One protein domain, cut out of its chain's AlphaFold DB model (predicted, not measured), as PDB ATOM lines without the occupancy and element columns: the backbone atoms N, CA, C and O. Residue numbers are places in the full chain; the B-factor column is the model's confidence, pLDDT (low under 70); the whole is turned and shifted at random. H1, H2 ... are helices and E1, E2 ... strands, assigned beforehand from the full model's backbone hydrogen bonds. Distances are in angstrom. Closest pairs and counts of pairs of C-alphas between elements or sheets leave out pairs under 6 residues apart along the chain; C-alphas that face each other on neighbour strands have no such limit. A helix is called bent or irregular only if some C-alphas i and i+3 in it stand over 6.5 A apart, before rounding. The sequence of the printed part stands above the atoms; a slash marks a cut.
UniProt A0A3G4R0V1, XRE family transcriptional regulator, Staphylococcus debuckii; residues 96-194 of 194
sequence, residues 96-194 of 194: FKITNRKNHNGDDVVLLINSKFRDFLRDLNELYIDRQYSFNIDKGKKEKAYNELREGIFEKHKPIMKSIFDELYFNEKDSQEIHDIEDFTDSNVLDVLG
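AT A GLANCE: This is residues 96 to 194 of the 194 residues of the protein "XRE family transcriptional regulator" of Staphylococcus debuckii (UniProt A0A3G4R0V1). An antiparallel, twisted sheet, E1 E2 E3, makes one end, and the helical hairpin H1 and H2a reaches to the other. The 99 printed residues include E1 E2 H1 H2 E3 H3 in that order; the class is mixed. The whole is loose, radius of gyration of the C-alphas 17.0 A, spanning 55 by 32 by 14 A.

HOW THE PARTS SIT: E1, residues 96 to 103, and E2, 106 to 114, form a hairpin; N 99 and O 110 are 3.0 A apart. E3, 175 to 178, neighbours E2; N 113 and O 176 are 2.9 A apart. H2, 139 to 166, assigned as one helix by its hydrogen bonds, is bent into H2a, to 156, and H2b, from 159; C-alphas 156 and 159 are 7.7 A apart. H1, 115 to 133, touches H2a, closest C-alphas 123 and 153, 6.9 A. H3, 189 to 193, touches H1, closest C-alphas 193 and 122, 5.7 A. Inside H1, H2a, H2b and H3 every O i to N i+4 pair is within hydrogen-bond range.

IN THESE COORDINATES: H1 spans 27.3 A; C-alpha 96 is at (-37.644, 11.993, -31.311), C-alpha 193 at (-32.554, 9.235, -43.101).

THE WHOLE: The printed part has no cut; pLDDT is under 70 at 18 residues.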
ATOM      1  N   PHE A  96     -36.577  12.837 -30.788       92.06
ATOM      2  CA  PHE A  96     -37.644  11.993 -31.311       92.06
ATOM      3  C   PHE A  96     -38.991  12.357 -30.688       92.06
ATOM      4  O   PHE A  96     -39.097  12.532 -29.474       92.06
ATOM      5  N   LYS A  97     -40.041  12.401 -31.510       92.38
ATOM      6  CA  LYS A  97     -41.426  12.510 -31.044       92.38
ATOM      7  C   LYS A  97     -42.355  11.695 -31.931       92.38
ATOM      8  O   LYS A  97     -42.401  11.917 -33.132       92.38
ATOM      9  N   ILE A  98     -43.132  10.796 -31.336       91.00
ATOM     10  CA  ILE A  98     -44.213  10.094 -32.037       91.00
ATOM     11  C   ILE A  98     -45.497  10.905 -31.870       91.00
ATOM     12  O   ILE A  98     -45.828  11.338 -30.763       91.00
ATOM     13  N   THR A  99     -46.211  11.142 -32.965       91.31
ATOM     14  CA  THR A  99     -47.490  11.858 -32.951       91.31
ATOM     15  C   THR A  99     -48.426  11.312 -34.019       91.31
ATOM     16  O   THR A  99     -47.984  10.698 -34.981       91.31
ATOM     17  N   ASN A 100     -49.721  11.584 -33.875       91.31
ATOM     18  CA  ASN A 100     -50.695  11.298 -34.923       91.31
ATOM     19  C   ASN A 100     -50.854  12.518 -35.841       91.31
ATOM     20  O   ASN A 100     -50.977  13.654 -35.359       91.31
ATOM     21  N   ARG A 101     -50.872  12.300 -37.156       90.31
ATOM     22  CA  ARG A 101     -51.194  13.295 -38.185       90.31
ATOM     23  C   ARG A 101     -52.458  12.866 -38.909       90.31
ATOM     24  O   ARG A 101     -52.641  11.701 -39.217       90.31
ATOM     25  N   LYS A 102     -53.349  13.810 -39.202       87.44
ATOM     26  CA  LYS A 102     -54.542  13.500 -39.994       87.44
ATOM     27  C   LYS A 102     -54.160  13.369 -41.462       87.44
ATOM     28  O   LYS A 102     -53.596  14.310 -42.018       87.44
ATOM     29  N   ASN A 103     -54.529  12.260 -42.087       80.81
ATOM     30  CA  ASN A 103     -54.394  12.043 -43.523       80.81
ATOM     31  C   ASN A 103     -55.758  11.689 -44.157       80.81
ATOM     32  O   ASN A 103     -56.806  11.751 -43.510       80.81
ATOM     33  N   HIS A 104     -55.766  11.363 -45.453       75.94
ATOM     34  CA  HIS A 104     -56.993  11.019 -46.184       75.94
ATOM     35  C   HIS A 104     -57.648   9.702 -45.728       75.94
ATOM     36  O   HIS A 104     -58.842   9.517 -45.960       75.94
ATOM     37  N   ASN A 105     -56.891   8.818 -45.072       74.88
ATOM     38  CA  ASN A 105     -57.307   7.475 -44.665       74.88
ATOM     39  C   ASN A 105     -57.597   7.358 -43.154       74.88
ATOM     40  O   ASN A 105     -58.067   6.311 -42.715       74.88
ATOM     41  N   GLY A 106     -57.351   8.410 -42.367       79.81
ATOM     42  CA  GLY A 106     -57.539   8.416 -40.916       79.81
ATOM     43  C   GLY A 106     -56.434   9.173 -40.182       79.81
ATOM     44  O   GLY A 106     -55.857  10.124 -40.711       79.81
ATOM     45  N   ASP A 107     -56.172   8.764 -38.942       83.50
ATOM     46  CA  ASP A 107     -54.986   9.199 -38.208       83.50
ATOM     47  C   ASP A 107     -53.799   8.315 -38.617       83.50
ATOM     48  O   ASP A 107     -53.902   7.091 -38.638       83.50
ATOM     49  N   ASP A 108     -52.690   8.961 -38.943       85.88
ATOM     50  CA  ASP A 108     -51.415   8.373 -39.332       85.88
ATOM     51  C   ASP A 108     -50.413   8.530 -38.194       85.88
ATOM     52  O   ASP A 108     -50.276   9.631 -37.653       85.88
ATOM     53  N   VAL A 109     -49.716   7.462 -37.818       87.81
ATOM     54  CA  VAL A 109     -48.691   7.532 -36.772       87.81
ATOM     55  C   VAL A 109     -47.377   7.941 -37.424       87.81
ATOM     56  O   VAL A 109     -46.795   7.183 -38.195       87.81
ATOM     57  N   VAL A 110     -46.884   9.131 -37.084       90.25
ATOM     58  CA  VAL A 110     -45.631   9.661 -37.629       90.25
ATOM     59  C   VAL A 110     -44.562   9.771 -36.554       90.25
ATOM     60  O   VAL A 110     -44.835  10.121 -35.398       90.25
ATOM     61  N   LEU A 111     -43.318   9.528 -36.959       91.75
ATOM     62  CA  LEU A 111     -42.135   9.842 -36.171       91.75
ATOM     63  C   LEU A 111     -41.562  11.179 -36.634       91.75
ATOM     64  O   LEU A 111     -41.190  11.344 -37.791       91.75
ATOM     65  N   LEU A 112     -41.441  12.121 -35.709       92.44
ATOM     66  CA  LEU A 112     -40.693  13.353 -35.895       92.44
ATOM     67  C   LEU A 112     -39.263  13.145 -35.403       92.44
ATOM     68  O   LEU A 112     -39.059  12.797 -34.236       92.44
ATOM     69  N   ILE A 113     -38.283  13.406 -36.265       92.62
ATOM     70  CA  ILE A 113     -36.860  13.417 -35.906       92.62
ATOM     71  C   ILE A 113     -36.330  14.836 -36.056       92.62
ATOM     72  O   ILE A 113     -36.542  15.464 -37.089       92.62
ATOM     73  N   ASN A 114     -35.610  15.351 -35.062       92.62
ATOM     74  CA  ASN A 114     -34.900  16.620 -35.215       92.62
ATOM     75  C   ASN A 114     -33.969  16.566 -36.444       92.62
ATOM     76  O   ASN A 114     -33.115  15.689 -36.535       92.62
ATOM     77  N   SER A 115     -34.114  17.512 -37.368       91.00
ATOM     78  CA  SER A 115     -33.402  17.541 -38.656       91.00
ATOM     79  C   SER A 115     -31.878  17.483 -38.509       91.00
ATOM     80  O   SER A 115     -31.224  16.681 -39.167       91.00
ATOM     81  N   LYS A 116     -31.306  18.256 -37.580       91.19
ATOM     82  CA  LYS A 116     -29.857  18.257 -37.318       91.19
ATOM     83  C   LYS A 116     -29.386  16.927 -36.735       91.19
ATOM     84  O   LYS A 116     -28.294  16.464 -37.050       91.19
ATOM     85  N   PHE A 117     -30.202  16.304 -35.886       91.50
ATOM     86  CA  PHE A 117     -29.899  14.977 -35.358       91.50
ATOM     87  C   PHE A 117     -30.032  13.890 -36.436       91.50
ATOM     88  O   PHE A 117     -29.189  13.001 -36.504       91.50
ATOM     89  N   ARG A 118     -31.024  13.990 -37.330       91.06
ATOM     90  CA  ARG A 118     -31.157  13.122 -38.511       91.06
ATOM     91  C   ARG A 118     -29.907  13.195 -39.388       91.06
ATOM     92  O   ARG A 118     -29.374  12.154 -39.753       91.06
ATOM     93  N   ASP A 119     -29.409  14.402 -39.665       91.19
ATOM     94  CA  ASP A 119     -28.173  14.605 -40.433       91.19
ATOM     95  C   ASP A 119     -26.963  13.931 -39.768       91.19
ATOM     96  O   ASP A 119     -26.142  13.321 -40.449       91.19
ATOM     97  N   PHE A 120     -26.859  14.004 -38.438       91.00
ATOM     98  CA  PHE A 120     -25.824  13.291 -37.687       91.00
ATOM     99  C   PHE A 120     -25.941  11.768 -37.833       91.00
ATOM    100  O   PHE A 120     -24.938  11.100 -38.094       91.00
ATOM    101  N   LEU A 121     -27.151  11.215 -37.702       89.25
ATOM    102  CA  LEU A 121     -27.393   9.780 -37.883       89.25
ATOM    103  C   LEU A 121     -27.076   9.320 -39.312       89.25
ATOM    104  O   LEU A 121     -26.479   8.257 -39.481       89.25
ATOM    105  N   ARG A 122     -27.430  10.120 -40.327       88.50
ATOM    106  CA  ARG A 122     -27.089   9.854 -41.731       88.50
ATOM    107  C   ARG A 122     -25.574   9.770 -41.916       88.50
ATOM    108  O   ARG A 122     -25.083   8.742 -42.370       88.50
ATOM    109  N   ASP A 123     -24.842  10.801 -41.488       90.06
ATOM    110  CA  ASP A 123     -23.383  10.858 -41.632       90.06
ATOM    111  C   ASP A 123     -22.692   9.676 -40.911       90.06
ATOM    112  O   ASP A 123     -21.737   9.089 -41.423       90.06
ATOM    113  N   LEU A 124     -23.184   9.283 -39.727       87.12
ATOM    114  CA  LEU A 124     -22.674   8.104 -39.018       87.12
ATOM    115  C   LEU A 124     -22.946   6.799 -39.771       87.12
ATOM    116  O   LEU A 124     -22.071   5.932 -39.823       87.12
ATOM    117  N   ASN A 125     -24.146   6.634 -40.327       83.44
ATOM    118  CA  ASN A 125     -24.509   5.420 -41.050       83.44
ATOM    119  C   ASN A 125     -23.705   5.258 -42.346       83.44
ATOM    120  O   ASN A 125     -23.235   4.153 -42.619       83.44
ATOM    121  N   GLU A 126     -23.463   6.343 -43.085       83.25
ATOM    122  CA  GLU A 126     -22.562   6.344 -44.249       83.25
ATOM    123  C   GLU A 126     -21.167   5.821 -43.870       83.25
ATOM    124  O   GLU A 126     -20.642   4.901 -44.505       83.25
ATOM    125  N   LEU A 127     -20.608   6.300 -42.751       83.62
ATOM    126  CA  LEU A 127     -19.317   5.827 -42.243       83.62
ATOM    127  C   LEU A 127     -19.326   4.324 -41.891       83.62
ATOM    128  O   LEU A 127     -18.328   3.621 -42.099       83.62
ATOM    129  N   TYR A 128     -20.423   3.804 -41.328       74.81
ATOM    130  CA  TYR A 128     -20.537   2.381 -40.986       74.81
ATOM    131  C   TYR A 128     -20.620   1.475 -42.219       74.81
ATOM    132  O   TYR A 128     -20.008   0.402 -42.214       74.81
ATOM    133  N   ILE A 129     -21.316   1.904 -43.273       71.62
ATOM    134  CA  ILE A 129     -21.387   1.186 -44.553       71.62
ATOM    135  C   ILE A 129     -19.990   1.104 -45.167       71.62
ATOM    136  O   ILE A 129     -19.497   0.006 -45.445       71.62
ATOM    137  N   ASP A 130     -19.279   2.226 -45.257       71.25
ATOM    138  CA  ASP A 130     -17.918   2.269 -45.802       71.25
ATOM    139  C   ASP A 130     -16.946   1.354 -45.037       71.25
ATOM    140  O   ASP A 130     -16.069   0.696 -45.624       71.25
ATOM    141  N   ARG A 131     -17.137   1.226 -43.714       69.19
ATOM    142  CA  ARG A 131     -16.375   0.292 -42.874       69.19
ATOM    143  C   ARG A 131     -16.611  -1.166 -43.276       69.19
ATOM    144  O   ARG A 131     -15.644  -1.940 -43.263       69.19
ATOM    145  N   GLN A 132     -17.848  -1.548 -43.602       62.22
ATOM    146  CA  GLN A 132     -18.225  -2.930 -43.926       62.22
ATOM    147  C   GLN A 132     -17.800  -3.361 -45.341       62.22
ATOM    148  O   GLN A 132     -17.392  -4.508 -45.506       62.22
ATOM    149  N   TYR A 133     -17.794  -2.460 -46.331       57.19
ATOM    150  CA  TYR A 133     -17.574  -2.822 -47.746       57.19
ATOM    151  C   TYR A 133     -16.136  -2.638 -48.280       57.19
ATOM    152  O   TYR A 133     -15.835  -3.007 -49.415       57.19
ATOM    153  N   SER A 134     -15.201  -2.130 -47.473       58.34
ATOM    154  CA  SER A 134     -13.809  -1.908 -47.906       58.34
ATOM    155  C   SER A 134     -12.934  -3.170 -47.777       58.34
ATOM    156  O   SER A 134     -12.451  -3.475 -46.679       58.34
ATOM    157  N   PHE A 135     -12.700  -3.874 -48.895       52.72
ATOM    158  CA  PHE A 135     -12.084  -5.215 -48.941       52.72
ATOM    159  C   PHE A 135     -10.541  -5.310 -49.034       52.72
ATOM    160  O   PHE A 135     -10.042  -6.425 -48.989       52.72
ATOM    161  N   ASN A 136      -9.747  -4.227 -49.127       58.41
ATOM    162  CA  ASN A 136      -8.319  -4.368 -49.518       58.41
ATOM    163  C   ASN A 136      -7.282  -3.440 -48.824       58.41
ATOM    164  O   ASN A 136      -6.308  -3.042 -49.457       58.41
ATOM    165  N   ILE A 137      -7.428  -3.084 -47.536       60.56
ATOM    166  CA  ILE A 137      -6.459  -2.208 -46.823       60.56
ATOM    167  C   ILE A 137      -5.908  -2.873 -45.548       60.56
ATOM    168  O   ILE A 137      -6.623  -3.595 -44.856       60.56
ATOM    169  N   ASP A 138      -4.638  -2.585 -45.226       75.81
ATOM    170  CA  ASP A 138      -3.991  -2.864 -43.933       75.81
ATOM    171  C   ASP A 138      -4.884  -2.433 -42.753       75.81
ATOM    172  O   ASP A 138      -5.283  -1.267 -42.631       75.81
ATOM    173  N   LYS A 139      -5.174  -3.390 -41.867       68.69
ATOM    174  CA  LYS A 139      -6.073  -3.247 -40.716       68.69
ATOM    175  C   LYS A 139      -5.736  -2.033 -39.840       68.69
ATOM    176  O   LYS A 139      -6.656  -1.328 -39.432       68.69
ATOM    177  N   GLY A 140      -4.450  -1.752 -39.598       67.81
ATOM    178  CA  GLY A 140      -4.028  -0.641 -38.733       67.81
ATOM    179  C   GLY A 140      -4.261   0.737 -39.359       67.81
ATOM    180  O   GLY A 140      -4.662   1.680 -38.678       67.81
ATOM    181  N   LYS A 141      -4.087   0.859 -40.682       71.00
ATOM    182  CA  LYS A 141      -4.377   2.104 -41.413       71.00
ATOM    183  C   LYS A 141      -5.883   2.354 -41.539       71.00
ATOM    184  O   LYS A 141      -6.307   3.503 -41.449       71.00
ATOM    185  N   LYS A 142      -6.685   1.291 -41.692       73.81
ATOM    186  CA  LYS A 142      -8.156   1.366 -41.729       73.81
ATOM    187  C   LYS A 142      -8.734   1.862 -40.405       73.81
ATOM    188  O   LYS A 142      -9.606   2.723 -40.411       73.81
ATOM    189  N   GLU A 143      -8.244   1.341 -39.284       76.88
ATOM    190  CA  GLU A 143      -8.705   1.748 -37.953       76.88
ATOM    191  C   GLU A 143      -8.401   3.222 -37.671       76.88
ATOM    192  O   GLU A 143      -9.283   3.956 -37.231       76.88
ATOM    193  N   LYS A 144      -7.196   3.689 -38.023       80.31
ATOM    194  CA  LYS A 144      -6.830   5.104 -37.889       80.31
ATOM    195  C   LYS A 144      -7.723   6.016 -38.735       80.31
ATOM    196  O   LYS A 144      -8.267   6.976 -38.204       80.31
ATOM    197  N   ALA A 145      -7.912   5.695 -40.016       79.81
ATOM    198  CA  ALA A 145      -8.745   6.495 -40.918       79.81
ATOM    199  C   ALA A 145     -10.220   6.521 -40.483       79.81
ATOM    200  O   ALA A 145     -10.855   7.570 -40.512       79.81
ATOM    201  N   TYR A 146     -10.758   5.383 -40.027       82.44
ATOM    202  CA  TYR A 146     -12.108   5.313 -39.466       82.44
ATOM    203  C   TYR A 146     -12.253   6.208 -38.230       82.44
ATOM    204  O   TYR A 146     -13.235   6.937 -38.124       82.44
ATOM    205  N   ASN A 147     -11.275   6.184 -37.320       83.62
ATOM    206  CA  ASN A 147     -11.296   7.024 -36.124       83.62
ATOM    207  C   ASN A 147     -11.218   8.518 -36.478       83.62
ATOM    208  O   ASN A 147     -12.014   9.285 -35.953       83.62
ATOM    209  N   GLU A 148     -10.346   8.914 -37.410       86.06
ATOM    210  CA  GLU A 148     -10.234  10.306 -37.881       86.06
ATOM    211  C   GLU A 148     -11.543  10.809 -38.516       86.06
ATOM    212  O   GLU A 148     -12.013  11.903 -38.203       86.06
ATOM    213  N   LEU A 149     -12.176   9.999 -39.373       86.69
ATOM    214  CA  LEU A 149     -13.467  10.336 -39.983       86.69
ATOM    215  C   LEU A 149     -14.584  10.417 -38.938       86.69
ATOM    216  O   LEU A 149     -15.375  11.359 -38.951       86.69
ATOM    217  N   ARG A 150     -14.623   9.459 -38.004       87.31
ATOM    218  CA  ARG A 150     -15.574   9.451 -36.889       87.31
ATOM    219  C   ARG A 150     -15.439  10.724 -36.059       87.31
ATOM    220  O   ARG A 150     -16.441  11.393 -35.829       87.31
ATOM    221  N   GLU A 151     -14.226  11.082 -35.644       88.94
ATOM    222  CA  GLU A 151     -13.955  12.319 -34.899       88.94
ATOM    223  C   GLU A 151     -14.399  13.564 -35.678       88.94
ATOM    224  O   GLU A 151     -15.042  14.445 -35.106       88.94
ATOM    225  N   GLY A 152     -14.151  13.608 -36.991       90.88
ATOM    226  CA  GLY A 152     -14.625  14.686 -37.862       90.88
ATOM    227  C   GLY A 152     -16.152  14.846 -37.860       90.88
ATOM    228  O   GLY A 152     -16.646  15.972 -37.758       90.88
ATOM    229  N   ILE A 153     -16.905  13.741 -37.913       91.25
ATOM    230  CA  ILE A 153     -18.377  13.755 -37.813       91.25
ATOM    231  C   ILE A 153     -18.813  14.289 -36.441       91.25
ATOM    232  O   ILE A 153     -19.695  15.146 -36.366       91.25
ATOM    233  N   PHE A 154     -18.182  13.835 -35.354       89.00
ATOM    234  CA  PHE A 154     -18.508  14.318 -34.009       89.00
ATOM    235  C   PHE A 154     -18.251  15.818 -33.847       89.00
ATOM    236  O   PHE A 154     -19.105  16.517 -33.305       89.00
ATOM    237  N   GLU A 155     -17.128  16.345 -34.339       90.44
ATOM    238  CA  GLU A 155     -16.851  17.784 -34.261       90.44
ATOM    239  C   GLU A 155     -17.810  18.607 -35.135       90.44
ATOM    240  O   GLU A 155     -18.295  19.648 -34.685       90.44
ATOM    241  N   LYS A 156     -18.172  18.115 -36.332       93.06
ATOM    242  CA  LYS A 156     -19.193  18.735 -37.199       93.06
ATOM    243  C   LYS A 156     -20.539  18.886 -36.479       93.06
ATOM    244  O   LYS A 156     -21.172  19.935 -36.577       93.06
ATOM    245  N   HIS A 157     -20.960  17.858 -35.739       92.44
ATOM    246  CA  HIS A 157     -22.272  17.793 -35.076       92.44
ATOM    247  C   HIS A 157     -22.250  18.161 -33.586       92.44
ATOM    248  O   HIS A 157     -23.278  18.158 -32.910       92.44
ATOM    249  N   LYS A 158     -21.102  18.569 -33.050       87.62
ATOM    250  CA  LYS A 158     -20.943  18.993 -31.651       87.62
ATOM    251  C   LYS A 158     -21.960  20.045 -31.183       87.62
ATOM    252  O   LYS A 158     -22.401  19.934 -30.038       87.62
ATOM    253  N   PRO A 159     -22.369  21.042 -31.998       87.69
ATOM    254  CA  PRO A 159     -23.373  22.014 -31.573       87.69
ATOM    255  C   PRO A 159     -24.734  21.386 -31.248       87.69
ATOM    256  O   PRO A 159     -25.304  21.715 -30.211       87.69
ATOM    257  N   ILE A 160     -25.231  20.464 -32.088       85.62
ATOM    258  CA  ILE A 160     -26.517  19.793 -31.836       85.62
ATOM    259  C   ILE A 160     -26.410  18.867 -30.621       85.62
ATOM    260  O   ILE A 160     -27.295  18.884 -29.769       85.62
ATOM    261  N   MET A 161     -25.288  18.154 -30.471       84.12
ATOM    262  CA  MET A 161     -25.045  17.310 -29.297       84.12
ATOM    263  C   MET A 161     -25.112  18.124 -28.002       84.12
ATOM    264  O   MET A 161     -25.807  17.719 -27.082       84.12
ATOM    265  N   LYS A 162     -24.484  19.308 -27.944       82.62
ATOM    266  CA  LYS A 162     -24.593  20.193 -26.771       82.62
ATOM    267  C   LYS A 162     -26.031  20.641 -26.509       82.62
ATOM    268  O   LYS A 162     -26.516  20.480 -25.396       82.62
ATOM    269  N   SER A 163     -26.749  21.110 -27.534       81.44
ATOM    270  CA  SER A 163     -28.136  21.570 -27.351       81.44
ATOM    271  C   SER A 163     -29.088  20.466 -26.885       81.44
ATOM    272  O   SER A 163     -30.025  20.747 -26.144       81.44
ATOM    273  N   ILE A 164     -28.835  19.207 -27.264       80.50
ATOM    274  CA  ILE A 164     -29.620  18.063 -26.790       80.50
ATOM    275  C   ILE A 164     -29.471  17.896 -25.276       80.50
ATOM    276  O   ILE A 164     -30.442  17.556 -24.612       80.50
ATOM    277  N   PHE A 165     -28.309  18.172 -24.691       70.38
ATOM    278  CA  PHE A 165     -28.148  18.094 -23.237       70.38
ATOM    279  C   PHE A 165     -28.580  19.389 -22.523       70.38
ATOM    280  O   PHE A 165     -29.085  19.308 -21.406       70.38
ATOM    281  N   ASP A 166     -28.524  20.546 -23.193       68.06
ATOM    282  CA  ASP A 166     -28.779  21.862 -22.580       68.06
ATOM    283  C   ASP A 166     -30.249  22.353 -22.647       68.06
ATOM    284  O   ASP A 166     -30.710  23.040 -21.733       68.06
ATOM    285  N   GLU A 167     -31.017  22.038 -23.701       61.75
ATOM    286  CA  GLU A 167     -32.381  22.572 -23.895       61.75
ATOM    287  C   GLU A 167     -33.481  21.635 -23.366       61.75
ATOM    288  O   GLU A 167     -33.338  20.415 -23.375       61.75
ATOM    289  N   LEU A 168     -34.609  22.188 -22.901       56.62
ATOM    290  CA  LEU A 168     -35.653  21.424 -22.194       56.62
ATOM    291  C   LEU A 168     -36.729  20.777 -23.095       56.62
ATOM    292  O   LEU A 168     -37.485  19.950 -22.588       56.62
ATOM    293  N   TYR A 169     -36.842  21.116 -24.390       69.62
ATOM    294  CA  TYR A 169     -38.029  20.748 -25.189       69.62
ATOM    295  C   TYR A 169     -37.741  20.398 -26.660       69.62
ATOM    296  O   TYR A 169     -36.891  21.007 -27.300       69.62
ATOM    297  N   PHE A 170     -38.518  19.455 -27.213       80.62
ATOM    298  CA  PHE A 170     -38.537  19.111 -28.643       80.62
ATOM    299  C   PHE A 170     -39.162  20.238 -29.485       80.62
ATOM    300  O   PHE A 170     -40.267  20.696 -29.182       80.62
ATOM    301  N   ASN A 171     -38.508  20.633 -30.582       84.25
ATOM    302  CA  ASN A 171     -39.035  21.614 -31.535       84.25
ATOM    303  C   ASN A 171     -39.554  20.937 -32.816       84.25
ATOM    304  O   ASN A 171     -38.767  20.529 -33.667       84.25
ATOM    305  N   GLU A 172     -40.880  20.890 -32.991       85.38
ATOM    306  CA  GLU A 172     -41.504  20.309 -34.193       85.38
ATOM    307  C   GLU A 172     -41.136  21.043 -35.490       85.38
ATOM    308  O   GLU A 172     -41.058  20.412 -36.540       85.38
ATOM    309  N   LYS A 173     -40.871  22.357 -35.450       86.38
ATOM    310  CA  LYS A 173     -40.547  23.125 -36.668       86.38
ATOM    311  C   LYS A 173     -39.207  22.736 -37.282       86.38
ATOM    312  O   LYS A 173     -39.035  22.869 -38.486       86.38
ATOM    313  N   ASP A 174     -38.291  22.256 -36.450       86.50
ATOM    314  CA  ASP A 174     -36.960  21.825 -36.867       86.50
ATOM    315  C   ASP A 174     -36.907  20.304 -37.046       86.50
ATOM    316  O   ASP A 174     -35.826  19.713 -37.015       86.50
ATOM    317  N   SER A 175     -38.064  19.655 -37.189       89.50
ATOM    318  CA  SER A 175     -38.169  18.209 -37.319       89.50
ATOM    319  C   SER A 175     -38.571  17.785 -38.723       89.50
ATOM    320  O   SER A 175     -39.222  18.518 -39.465       89.50
ATOM    321  N   GLN A 176     -38.161  16.575 -39.067       90.31
ATOM    322  CA  GLN A 176     -38.609  15.867 -40.240       90.31
ATOM    323  C   GLN A 176     -39.625  14.813 -39.832       90.31
ATOM    324  O   GLN A 176     -39.365  14.031 -38.916       90.31
ATOM    325  N   GLU A 177     -40.763  14.804 -40.522       90.50
ATOM    326  CA  GLU A 177     -41.794  13.788 -40.337       90.50
ATOM    327  C   GLU A 177     -41.458  12.555 -41.167       90.50
ATOM    328  O   GLU A 177     -41.051  12.664 -42.327       90.50
ATOM    329  N   ILE A 178     -41.643  11.384 -40.570       86.81
ATOM    330  CA  ILE A 178     -41.547  10.109 -41.258       86.81
ATOM    331  C   ILE A 178     -42.825   9.318 -41.004       86.81
ATOM    332  O   ILE A 178     -43.266   9.180 -39.862       86.81
ATOM    333  N   HIS A 179     -43.396   8.826 -42.097       86.56
ATOM    334  CA  HIS A 179     -44.622   8.039 -42.153       86.56
ATOM    335  C   HIS A 179     -44.299   6.546 -42.260       86.56
ATOM    336  O   HIS A 179     -43.135   6.179 -42.438       86.56
ATOM    337  N   ASP A 180     -45.329   5.706 -42.155       82.25
ATOM    338  CA  ASP A 180     -45.225   4.253 -42.342       82.25
ATOM    339  C   ASP A 180     -44.147   3.615 -41.441       82.25
ATOM    340  O   ASP A 180     -43.414   2.707 -41.830       82.25
ATOM    341  N   ILE A 181     -44.037   4.108 -40.199       79.69
ATOM    342  CA  ILE A 181     -42.976   3.705 -39.260       79.69
ATOM    343  C   ILE A 181     -43.020   2.214 -38.892       79.69
ATOM    344  O   ILE A 181     -42.036   1.672 -38.395       79.69
ATOM    345  N   GLU A 182     -44.155   1.551 -39.126       75.69
ATOM    346  CA  GLU A 182     -44.340   0.109 -38.924       75.69
ATOM    347  C   GLU A 182     -43.483  -0.732 -39.886       75.69
ATOM    348  O   GLU A 182     -43.114  -1.856 -39.547       75.69
ATOM    349  N   ASP A 183     -43.096  -0.166 -41.033       77.31
ATOM    350  CA  ASP A 183     -42.291  -0.831 -42.062       77.31
ATOM    351  C   ASP A 183     -40.782  -0.554 -41.917       77.31
ATOM    352  O   ASP A 183     -39.980  -0.927 -42.783       77.31
ATOM    353  N   PHE A 184     -40.352   0.108 -40.838       77.81
ATOM    354  CA  PHE A 184     -38.935   0.385 -40.615       77.81
ATOM    355  C   PHE A 184     -38.139  -0.897 -40.387       77.81
ATOM    356  O   PHE A 184     -38.439  -1.729 -39.532       77.81
ATOM    357  N   THR A 185     -37.054  -1.018 -41.141       75.88
ATOM    358  CA  THR A 185     -36.102  -2.119 -41.073       75.88
ATOM    359  C   THR A 185     -34.685  -1.568 -41.153       75.88
ATOM    360  O   THR A 185     -34.446  -0.496 -41.709       75.88
ATOM    361  N   ASP A 186     -33.708  -2.344 -40.690       68.75
ATOM    362  CA  ASP A 186     -32.293  -1.987 -40.855       68.75
ATOM    363  C   ASP A 186     -31.928  -1.732 -42.333       68.75
ATOM    364  O   ASP A 186     -31.036  -0.939 -42.629       68.75
ATOM    365  N   SER A 187     -32.636  -2.371 -43.274       69.31
ATOM    366  CA  SER A 187     -32.406  -2.225 -44.715       69.31
ATOM    367  C   SER A 187     -32.920  -0.926 -45.337       69.31
ATOM    368  O   SER A 187     -32.382  -0.535 -46.367       69.31
ATOM    369  N   ASN A 188     -33.928  -0.262 -44.757       71.19
ATOM    370  CA  ASN A 188     -34.517   0.969 -45.316       71.19
ATOM    371  C   ASN A 188     -34.247   2.215 -44.460       71.19
ATOM    372  O   ASN A 188     -34.630   3.322 -44.835       71.19
ATOM    373  N   VAL A 189     -33.536   2.062 -43.340       69.88
ATOM    374  CA  VAL A 189     -33.236   3.167 -42.422       69.88
ATOM    375  C   VAL A 189     -32.483   4.315 -43.108       69.88
ATOM    376  O   VAL A 189     -32.650   5.470 -42.738       69.88
ATOM    377  N   LEU A 190     -31.676   4.026 -44.132       67.12
ATOM    378  CA  LEU A 190     -30.959   5.045 -44.906       67.12
ATOM    379  C   LEU A 190     -31.886   5.862 -45.790       67.12
ATOM    380  O   LEU A 190     -31.748   7.077 -45.833       67.12
ATOM    381  N   ASP A 191     -32.842   5.209 -46.444       71.50
ATOM    382  CA  ASP A 191     -33.839   5.885 -47.274       71.50
ATOM    383  C   ASP A 191     -34.716   6.793 -46.402       71.50
ATOM    384  O   ASP A 191     -35.095   7.892 -46.795       71.50
ATOM    385  N   VAL A 192     -34.952   6.366 -45.161       70.44
ATOM    386  CA  VAL A 192     -35.652   7.134 -44.129       70.44
ATOM    387  C   VAL A 192     -34.816   8.304 -43.584       70.44
ATOM    388  O   VAL A 192     -35.370   9.338 -43.199       70.44
ATOM    389  N   LEU A 193     -33.485   8.188 -43.552       70.25
ATOM    390  CA  LEU A 193     -32.554   9.235 -43.101       70.25
ATOM    391  C   LEU A 193     -32.040  10.149 -44.238       70.25
ATOM    392  O   LEU A 193     -31.423  11.174 -43.938       70.25
ATOM    393  N   GLY A 194     -32.322   9.805 -45.502       61.16
ATOM    394  CA  GLY A 194     -31.942  10.513 -46.738       61.16
ATOM    395  C   GLY A 194     -32.719  11.791 -47.009       61.16
ATOM    396  O   GLY A 194     -33.962  11.740 -47.123       61.16
TER     397      GLY A 194